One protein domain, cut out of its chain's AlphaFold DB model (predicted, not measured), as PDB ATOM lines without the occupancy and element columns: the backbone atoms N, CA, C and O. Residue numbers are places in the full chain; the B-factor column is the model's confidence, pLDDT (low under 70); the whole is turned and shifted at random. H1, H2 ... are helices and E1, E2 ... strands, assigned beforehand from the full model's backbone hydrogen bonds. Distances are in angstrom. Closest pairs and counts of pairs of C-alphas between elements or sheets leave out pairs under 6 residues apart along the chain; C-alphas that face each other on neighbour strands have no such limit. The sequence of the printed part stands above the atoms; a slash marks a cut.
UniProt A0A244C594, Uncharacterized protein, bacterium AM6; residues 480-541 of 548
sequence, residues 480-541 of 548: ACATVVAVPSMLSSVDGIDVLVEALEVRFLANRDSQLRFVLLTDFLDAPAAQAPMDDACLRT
ATOM      1  N   ALA A 480     203.903  14.537-247.451       90.12
ATOM      2  CA  ALA A 480     204.734  13.330-247.417       90.12
ATOM      3  C   ALA A 480     204.450  12.424-246.200       90.12
ATOM      4  O   ALA A 480     204.786  11.242-246.219       90.12
ATOM      5  N   CYS A 481     203.823  12.972-245.157       91.25
ATOM      6  CA  CYS A 481     203.472  12.299-243.909       91.25
ATOM      7  C   CYS A 481     201.949  12.184-243.730       91.25
ATOM      8  O   CYS A 481     201.472  12.107-242.595       91.25
ATOM      9  N   ALA A 482     201.181  12.182-244.829       92.69
ATOM     10  CA  ALA A 482     199.728  12.042-244.789       92.69
ATOM     11  C   ALA A 482     199.320  10.855-243.905       92.69
ATOM     12  O   ALA A 482     199.754   9.719-244.105       92.69
ATOM     13  N   THR A 483     198.508  11.145-242.892       93.06
ATOM     14  CA  THR A 483     198.262  10.238-241.774       93.06
ATOM     15  C   THR A 483     196.795   9.837-241.734       93.06
ATOM     16  O   THR A 483     195.891  10.665-241.846       93.06
ATOM     17  N   VAL A 484     196.559   8.543-241.530       94.06
ATOM     18  CA  VAL A 484     195.227   7.988-241.297       94.06
ATOM     19  C   VAL A 484     195.170   7.450-239.875       94.06
ATOM     20  O   VAL A 484     195.947   6.572-239.503       94.06
ATOM     21  N   VAL A 485     194.235   7.961-239.081       93.31
ATOM     22  CA  VAL A 485     193.918   7.443-237.753       93.31
ATOM     23  C   VAL A 485     192.781   6.442-237.900       93.31
ATOM     24  O   VAL A 485     191.626   6.818-238.097       93.31
ATOM     25  N   ALA A 486     193.126   5.160-237.807       93.94
ATOM     26  CA  ALA A 486     192.154   4.081-237.765       93.94
ATOM     27  C   ALA A 486     191.644   3.889-236.333       93.94
ATOM     28  O   ALA A 486     192.418   3.606-235.417       93.94
ATOM     29  N   VAL A 487     190.338   4.053-236.139       92.19
ATOM     30  CA  VAL A 487     189.662   3.816-234.866       92.19
ATOM     31  C   VAL A 487     189.064   2.409-234.916       92.19
ATOM     32  O   VAL A 487     188.089   2.207-235.641       92.19
ATOM     33  N   PRO A 488     189.646   1.425-234.205       92.25
ATOM     34  CA  PRO A 488     189.075   0.087-234.153       92.25
ATOM     35  C   PRO A 488     187.723   0.145-233.442       92.25
ATOM     36  O   PRO A 488     187.589   0.796-232.402       92.25
ATOM     37  N   SER A 489     186.695  -0.470-234.018       89.50
ATOM     38  CA  SER A 489     185.327  -0.426-233.490       89.50
ATOM     39  C   SER A 489     184.559  -1.694-233.844       89.50
ATOM     40  O   SER A 489     184.823  -2.313-234.867       89.50
ATOM     41  N   MET A 490     183.601  -2.083-233.003       88.31
ATOM     42  CA  MET A 490     182.700  -3.199-233.293       88.31
ATOM     43  C   MET A 490     181.314  -2.671-233.656       88.31
ATOM     44  O   MET A 490     180.792  -1.786-232.975       88.31
ATOM     45  N   LEU A 491     180.717  -3.221-234.711       85.44
ATOM     46  CA  LEU A 491     179.358  -2.913-235.149       85.44
ATOM     47  C   LEU A 491     178.367  -3.743-234.333       85.44
ATOM     48  O   LEU A 491     178.064  -4.884-234.672       85.44
ATOM     49  N   SER A 492     177.886  -3.177-233.227       83.94
ATOM     50  CA  SER A 492     176.963  -3.857-232.312       83.94
ATOM     51  C   SER A 492     175.486  -3.660-232.663       83.94
ATOM     52  O   SER A 492     174.677  -4.559-232.434       83.94
ATOM     53  N   SER A 493     175.116  -2.496-233.199       84.12
ATOM     54  CA  SER A 493     173.748  -2.151-233.596       84.12
ATOM     55  C   SER A 493     173.731  -0.981-234.581       84.12
ATOM     56  O   SER A 493     174.726  -0.269-234.720       84.12
ATOM     57  N   VAL A 494     172.581  -0.750-235.224       81.81
ATOM     58  CA  VAL A 494     172.363   0.400-236.118       81.81
ATOM     59  C   VAL A 494     172.512   1.727-235.365       81.81
ATOM     60  O   VAL A 494     173.277   2.574-235.808       81.81
ATOM     61  N   ASP A 495     171.905   1.870-234.183       83.19
ATOM     62  CA  ASP A 495     172.065   3.073-233.344       83.19
ATOM     63  C   ASP A 495     173.527   3.276-232.894       83.19
ATOM     64  O   ASP A 495     173.994   4.398-232.701       83.19
ATOM     65  N   GLY A 496     174.282   2.182-232.735       84.06
ATOM     66  CA  GLY A 496     175.705   2.227-232.411       84.06
ATOM     67  C   GLY A 496     176.557   2.820-233.535       84.06
ATOM     68  O   GLY A 496     177.581   3.440-233.249       84.06
ATOM     69  N   ILE A 497     176.134   2.682-234.798       85.81
ATOM     70  CA  ILE A 497     176.816   3.291-235.949       85.81
ATOM     71  C   ILE A 497     176.747   4.814-235.853       85.81
ATOM     72  O   ILE A 497     177.775   5.465-236.036       85.81
ATOM     73  N   ASP A 498     175.592   5.377-235.495       86.19
ATOM     74  CA  ASP A 498     175.426   6.829-235.362       86.19
ATOM     75  C   ASP A 498     176.360   7.400-234.288       86.19
ATOM     76  O   ASP A 498     177.051   8.390-234.527       86.19
ATOM     77  N   VAL A 499     176.489   6.714-233.146       88.50
ATOM     78  CA  VAL A 499     177.431   7.098-232.078       88.50
ATOM     79  C   VAL A 499     178.886   7.032-232.555       88.50
ATOM     80  O   VAL A 499     179.694   7.904-232.224       88.50
ATOM     81  N   LEU A 500     179.251   6.008-233.334       89.69
ATOM     82  CA  LEU A 500     180.600   5.879-233.891       89.69
ATOM     83  C   LEU A 500     180.902   6.982-234.915       89.69
ATOM     84  O   LEU A 500     182.015   7.510-234.916       89.69
ATOM     85  N   VAL A 501     179.928   7.345-235.754       88.88
ATOM     86  CA  VAL A 501     180.046   8.437-236.733       88.88
ATOM     87  C   VAL A 501     180.153   9.787-236.031       88.88
ATOM     88  O   VAL A 501     181.062  10.550-236.352       88.88
ATOM     89  N   GLU A 502     179.313  10.058-235.032       90.31
ATOM     90  CA  GLU A 502     179.381  11.286-234.231       90.31
ATOM     91  C   GLU A 502     180.741  11.404-233.523       90.31
ATOM     92  O   GLU A 502     181.408  12.437-233.591       90.31
ATOM     93  N   ALA A 503     181.227  10.319-232.911       90.19
ATOM     94  CA  ALA A 503     182.545  10.301-232.283       90.19
ATOM     95  C   ALA A 503     183.685  10.523-233.294       90.19
ATOM     96  O   ALA A 503     184.697  11.146-232.955       90.19
ATOM     97  N   LEU A 504     183.548  10.018-234.524       91.38
ATOM     98  CA  LEU A 504     184.500  10.253-235.609       91.38
ATOM     99  C   LEU A 504     184.488  11.724-236.048       91.38
ATOM    100  O   LEU A 504     185.554  12.315-236.224       91.38
ATOM    101  N   GLU A 505     183.301  12.322-236.164       90.06
ATOM    102  CA  GLU A 505     183.111  13.734-236.499       90.06
ATOM    103  C   GLU A 505     183.724  14.643-235.429       90.06
ATOM    104  O   GLU A 505     184.514  15.527-235.758       90.06
ATOM    105  N   VAL A 506     183.474  14.376-234.142       92.38
ATOM    106  CA  VAL A 506     184.092  15.118-233.031       92.38
ATOM    107  C   VAL A 506     185.618  15.047-233.104       92.38
ATOM    108  O   VAL A 506     186.289  16.068-232.952       92.38
ATOM    109  N   ARG A 507     186.195  13.867-233.378       91.06
ATOM    110  CA  ARG A 507     187.655  13.708-233.520       91.06
ATOM    111  C   ARG A 507     188.207  14.508-234.697       91.06
ATOM    112  O   ARG A 507     189.245  15.150-234.537       91.06
ATOM    113  N   PHE A 508     187.514  14.496-235.833       90.50
ATOM    114  CA  PHE A 508     187.882  15.269-237.016       90.50
ATOM    115  C   PHE A 508     187.800  16.782-236.762       90.50
ATOM    116  O   PHE A 508     188.748  17.510-237.049       90.50
ATOM    117  N   LEU A 509     186.707  17.264-236.166       91.44
ATOM    118  CA  LEU A 509     186.509  18.685-235.870       91.44
ATOM    119  C   LEU A 509     187.481  19.206-234.806       91.44
ATOM    120  O   LEU A 509     187.943  20.342-234.912       91.44
ATOM    121  N   ALA A 510     187.823  18.383-233.814       92.06
ATOM    122  CA  ALA A 510     188.806  18.730-232.792       92.06
ATOM    123  C   ALA A 510     190.255  18.729-233.318       92.06
ATOM    124  O   ALA A 510     191.111  19.373-232.718       92.06
ATOM    125  N   ASN A 511     190.539  18.029-234.424       89.88
ATOM    126  CA  ASN A 511     191.884  17.870-234.991       89.88
ATOM    127  C   ASN A 511     191.878  18.178-236.495       89.88
ATOM    128  O   ASN A 511     192.115  17.301-237.328       89.88
ATOM    129  N   ARG A 512     191.577  19.431-236.849       87.56
ATOM    130  CA  ARG A 512     191.509  19.869-238.248       87.56
ATOM    131  C   ARG A 512     192.904  20.004-238.862       87.56
ATOM    132  O   ARG A 512     193.603  20.972-238.591       87.56
ATOM    133  N   ASP A 513     193.253  19.075-239.748       90.06
ATOM    134  CA  ASP A 513     194.416  19.153-240.637       90.06
ATOM    135  C   ASP A 513     194.063  18.528-242.000       90.06
ATOM    136  O   ASP A 513     193.388  17.501-242.072       90.06
ATOM    137  N   SER A 514     194.510  19.148-243.094       89.56
ATOM    138  CA  SER A 514     194.253  18.676-244.465       89.56
ATOM    139  C   SER A 514     194.846  17.294-244.778       89.56
ATOM    140  O   SER A 514     194.356  16.599-245.672       89.56
ATOM    141  N   GLN A 515     195.897  16.899-244.060       93.44
ATOM    142  CA  GLN A 515     196.630  15.648-244.243       93.44
ATOM    143  C   GLN A 515     196.299  14.605-243.166       93.44
ATOM    144  O   GLN A 515     196.885  13.521-243.176       93.44
ATOM    145  N   LEU A 516     195.354  14.897-242.266       92.88
ATOM    146  CA  LEU A 516     194.871  13.971-241.246       92.88
ATOM    147  C   LEU A 516     193.482  13.453-241.614       92.88
ATOM    148  O   LEU A 516     192.536  14.217-241.797       92.88
ATOM    149  N   ARG A 517     193.342  12.132-241.699       91.62
ATOM    150  CA  ARG A 517     192.055  11.480-241.957       91.62
ATOM    151  C   ARG A 517     191.710  10.533-240.829       91.62
ATOM    152  O   ARG A 517     192.578   9.831-240.321       91.62
ATOM    153  N   PHE A 518     190.434  10.471-240.487       91.75
ATOM    154  CA  PHE A 518     189.913   9.521-239.516       91.75
ATOM    155  C   PHE A 518     189.084   8.471-240.245       91.75
ATOM    156  O   PHE A 518     188.255   8.806-241.088       91.75
ATOM    157  N   VAL A 519     189.336   7.202-239.938       91.88
ATOM    158  CA  VAL A 519     188.600   6.068-240.505       91.88
ATOM    159  C   VAL A 519     188.192   5.119-239.390       91.88
ATOM    160  O   VAL A 519     188.902   4.984-238.392       91.88
ATOM    161  N   LEU A 520     187.061   4.448-239.563       90.94
ATOM    162  CA  LEU A 520     186.644   3.370-238.676       90.94
ATOM    163  C   LEU A 520     187.150   2.049-239.250       90.94
ATOM    164  O   LEU A 520     186.922   1.744-240.419       90.94
ATOM    165  N   LEU A 521     187.871   1.292-238.427       91.06
ATOM    166  CA  LEU A 521     188.263  -0.079-238.732       91.06
ATOM    167  C   LEU A 521     187.295  -0.992-237.986       91.06
ATOM    168  O   LEU A 521     187.417  -1.160-236.772       91.06
ATOM    169  N   THR A 522     186.297  -1.497-238.702       88.06
ATOM    170  CA  THR A 522     185.142  -2.153-238.092       88.06
ATOM    171  C   THR A 522     185.186  -3.665-238.208       88.06
ATOM    172  O   THR A 522     185.554  -4.183-239.261       88.06
ATOM    173  N   ASP A 523     184.722  -4.344-237.164       87.81
ATOM    174  CA  ASP A 523     184.384  -5.772-237.179       87.81
ATOM    175  C   ASP A 523     182.980  -5.998-236.586       87.81
ATOM    176  O   ASP A 523     182.426  -5.097-235.946       87.81
ATOM    177  N   PHE A 524     182.385  -7.168-236.806       85.12
ATOM    178  CA  PHE A 524     181.122  -7.557-236.168       85.12
ATOM    179  C   PHE A 524     181.361  -8.158-234.778       85.12
ATOM    180  O   PHE A 524     182.489  -8.444-234.381       85.12
ATOM    181  N   LEU A 525     180.285  -8.319-234.005       83.06
ATOM    182  CA  LEU A 525     180.342  -9.048-232.740       83.06
ATOM    183  C   LEU A 525     180.547 -10.548-232.985       83.06
ATOM    184  O   LEU A 525     180.112 -11.085-234.004       83.06
ATOM    185  N   ASP A 526     181.128 -11.233-232.000       82.81
ATOM    186  CA  ASP A 526     181.240 -12.691-232.018       82.81
ATOM    187  C   ASP A 526     179.856 -13.338-232.200       82.81
ATOM    188  O   ASP A 526     178.949 -13.162-231.379       82.81
ATOM    189  N   ALA A 527     179.702 -14.117-233.273       81.94
ATOM    190  CA  ALA A 527     178.457 -14.790-233.623       81.94
ATOM    191  C   ALA A 527     178.674 -16.301-233.834       81.94
ATOM    192  O   ALA A 527     179.694 -16.717-234.387       81.94
ATOM    193  N   PRO A 528     177.709 -17.160-233.444       77.31
ATOM    194  CA  PRO A 528     177.803 -18.608-233.648       77.31
ATOM    195  C   PRO A 528     177.620 -19.034-235.117       77.31
ATOM    196  O   PRO A 528     177.801 -20.205-235.443       77.31
ATOM    197  N   ALA A 529     177.239 -18.107-235.999       79.00
ATOM    198  CA  ALA A 529     177.059 -18.320-237.430       79.00
ATOM    199  C   ALA A 529     177.828 -17.252-238.218       79.00
ATOM    200  O   ALA A 529     177.965 -16.126-237.755       79.00
ATOM    201  N   ALA A 530     178.290 -17.601-239.422       74.69
ATOM    202  CA  ALA A 530     179.119 -16.723-240.257       74.69
ATOM    203  C   ALA A 530     178.399 -15.460-240.779       74.69
ATOM    204  O   ALA A 530     179.063 -14.550-241.260       74.69
ATOM    205  N   GLN A 531     177.064 -15.429-240.732       74.12
ATOM    206  CA  GLN A 531     176.236 -14.271-241.074       74.12
ATOM    207  C   GLN A 531     175.070 -14.199-240.089       74.12
ATOM    208  O   GLN A 531     174.278 -15.144-239.993       74.12
ATOM    209  N   ALA A 532     174.953 -13.087-239.372       78.25
ATOM    210  CA  ALA A 532     173.796 -12.768-238.554       78.25
ATOM    211  C   ALA A 532     172.866 -11.787-239.297       78.25
ATOM    212  O   ALA A 532     173.329 -10.946-240.066       78.25
ATOM    213  N   PRO A 533     171.542 -11.816-239.044       74.25
ATOM    214  CA  PRO A 533     170.599 -10.867-239.650       74.25
ATOM    215  C   PRO A 533     170.930  -9.393-239.359       74.25
ATOM    216  O   PRO A 533     170.546  -8.510-240.122       74.25
ATOM    217  N   MET A 534     171.628  -9.133-238.248       74.25
ATOM    218  CA  MET A 534     172.062  -7.798-237.833       74.25
ATOM    219  C   MET A 534     173.226  -7.268-238.687       74.25
ATOM    220  O   MET A 534     173.310  -6.062-238.900       74.25
ATOM    221  N   ASP A 535     174.077  -8.145-239.227       77.62
ATOM    222  CA  ASP A 535     175.253  -7.749-240.016       77.62
ATOM    223  C   ASP A 535     174.814  -7.047-241.306       77.62
ATOM    224  O   ASP A 535     175.290  -5.963-241.649       77.62
ATOM    225  N   ASP A 536     173.810  -7.626-241.969       75.88
ATOM    226  CA  ASP A 536     173.191  -7.082-243.176       75.88
ATOM    227  C   ASP A 536     172.465  -5.754-242.909       75.88
ATOM    228  O   ASP A 536     172.442  -4.876-243.776       75.88
ATOM    229  N   ALA A 537     171.891  -5.581-241.713       75.75
ATOM    230  CA  ALA A 537     171.270  -4.325-241.302       75.75
ATOM    231  C   ALA A 537     172.329  -3.230-241.097       75.75
ATOM    232  O   ALA A 537     172.195  -2.145-241.655       75.75
ATOM    233  N   CYS A 538     173.416  -3.534-240.384       73.62
ATOM    234  CA  CYS A 538     174.518  -2.605-240.131       73.62
ATOM    235  C   CYS A 538     175.250  -2.170-241.415       73.62
ATOM    236  O   CYS A 538     175.629  -1.006-241.537       73.62
ATOM    237  N   LEU A 539     175.427  -3.066-242.395       76.44
ATOM    238  CA  LEU A 539     176.092  -2.743-243.669       76.44
ATOM    239  C   LEU A 539     175.242  -1.883-244.609       76.44
ATOM    240  O   LEU A 539     175.790  -1.123-245.409       76.44
ATOM    241  N   ARG A 540     173.913  -2.022-244.555       73.75
ATOM    242  CA  ARG A 540     172.989  -1.268-245.418       73.75
ATOM    243  C   ARG A 540     172.616   0.097-244.848       73.75
ATOM    244  O   ARG A 540     172.099   0.923-245.600       73.75
ATOM    245  N   THR A 541     172.874   0.343-243.563       72.44
ATOM    246  CA  THR A 541     172.684   1.661-242.950       72.44
ATOM    247  C   THR A 541     173.595   2.683-243.637       72.44
ATOM    248  O   THR A 541     174.814   2.498-243.667       72.44
TER     249      THR A 541
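What this domain is: This is residues 480 to 541 of the 548 residues of an uncharacterized protein of bacterium AM6 (UniProt A0A244C594). A narrow ribbon of two long parallel strands, E1 and E2, has the long helix H1 running back along it, and the short helix H2 sits near the end of the ribbon where both strands finish, close to the beginning of H1. The link from E2 to H2, residues 525 to 532, runs on past the end of E2 and turns back into H2, while residues 480 to 482 lead into the other end of the ribbon. The printed part has 62 residues with two named strands and two named helices, in the order E1, H1, E2, H2; the sheet has the order E1, E2 and is parallel. The class is mixed, helices and strands, with helices holding 25 and strands 18 of the 43 residues in named elements. The whole is loose, with a radius of gyration of the C-alphas of 14.1 A, and elongated, with spans of 43 by 23 by 17 A.

How they stand to each other: The first strand, E1, residues 483 to 491, is the parallel neighbour of E2, residues 516 to 524, with 24 degrees between their N-to-C directions. C-alphas face each other from 483 and 516, 5.1 A apart, to 491 and 524, also 5.1 A apart. Among the backbone pairs within hydrogen-bond range are N 485 and O 517 at 2.8 A, and N 519 and O 485 at 3.0 A. Between the two strands in the chain comes the helix H1, residues 494 to 510. E1, H1 and E2 make a strand-helix-strand unit, two parallel neighbour strands with a helix between them in the chain, and its crossover is right-handed. The closest C-alphas of E1 and H1 are those of Leu 491 and Ile 497, 6.8 A apart. H1 and E2 have 6 pairs of C-alphas within 8 A, the closest being those of Phe 508 and Phe 518, 6.6 A apart. The last helix, H2, residues 533 to 540, only just touches H1, with 3 pairs of C-alphas within 8 A, and H1 touches it with residues 494 to 497 alone. Their closest C-alphas are those of Val 494 and Cys 538, 5.5 A apart. H1 and H2 run the same way at a steep tilt of 38 degrees. The closest C-alphas of E1 and H2 are those of Leu 491 and Cys 538, 7.0 A apart; those of E2 and H2 are Phe 524 and Asp 535, also 7.0 A apart. Of the O i to N i+4 pairs, 12 of 13 are within hydrogen-bond range in H1 and 3 of 4 in H2.

Where its parts are: E1 begins at C-alpha 483, at (198.262, 10.238, -241.774), and measures 24.0 A from first to last C-alpha over residues 483 to 491. H1, residues 494 to 510, measures 24.8 A and begins at C-alpha 494, at (172.363, 0.400, -236.118). E2, residues 516 to 524, measures 26.0 A. H2, residues 533 to 540, measures 11.5 A and ends at C-alpha 540, at (172.989, -1.268, -245.418).

The domain as a whole: The two C-alphas farthest apart are those of Ala 480 and Pro 528, 44.0 A, and the first and last printed C-alphas, Ala 480 and Thr 541, are 34.4 A apart. The printed part has no cut. The links E1 to H1, of 2 residues, and H1 to E2, of 5 residues, are tight; the link E2 to H2, of 8 residues, is short. The mean pLDDT of the printed part is 86.1, and no printed residue is under 70. By element, the mean is 91 in E1, 89 in H1, 90 in E2 and 75 in H2.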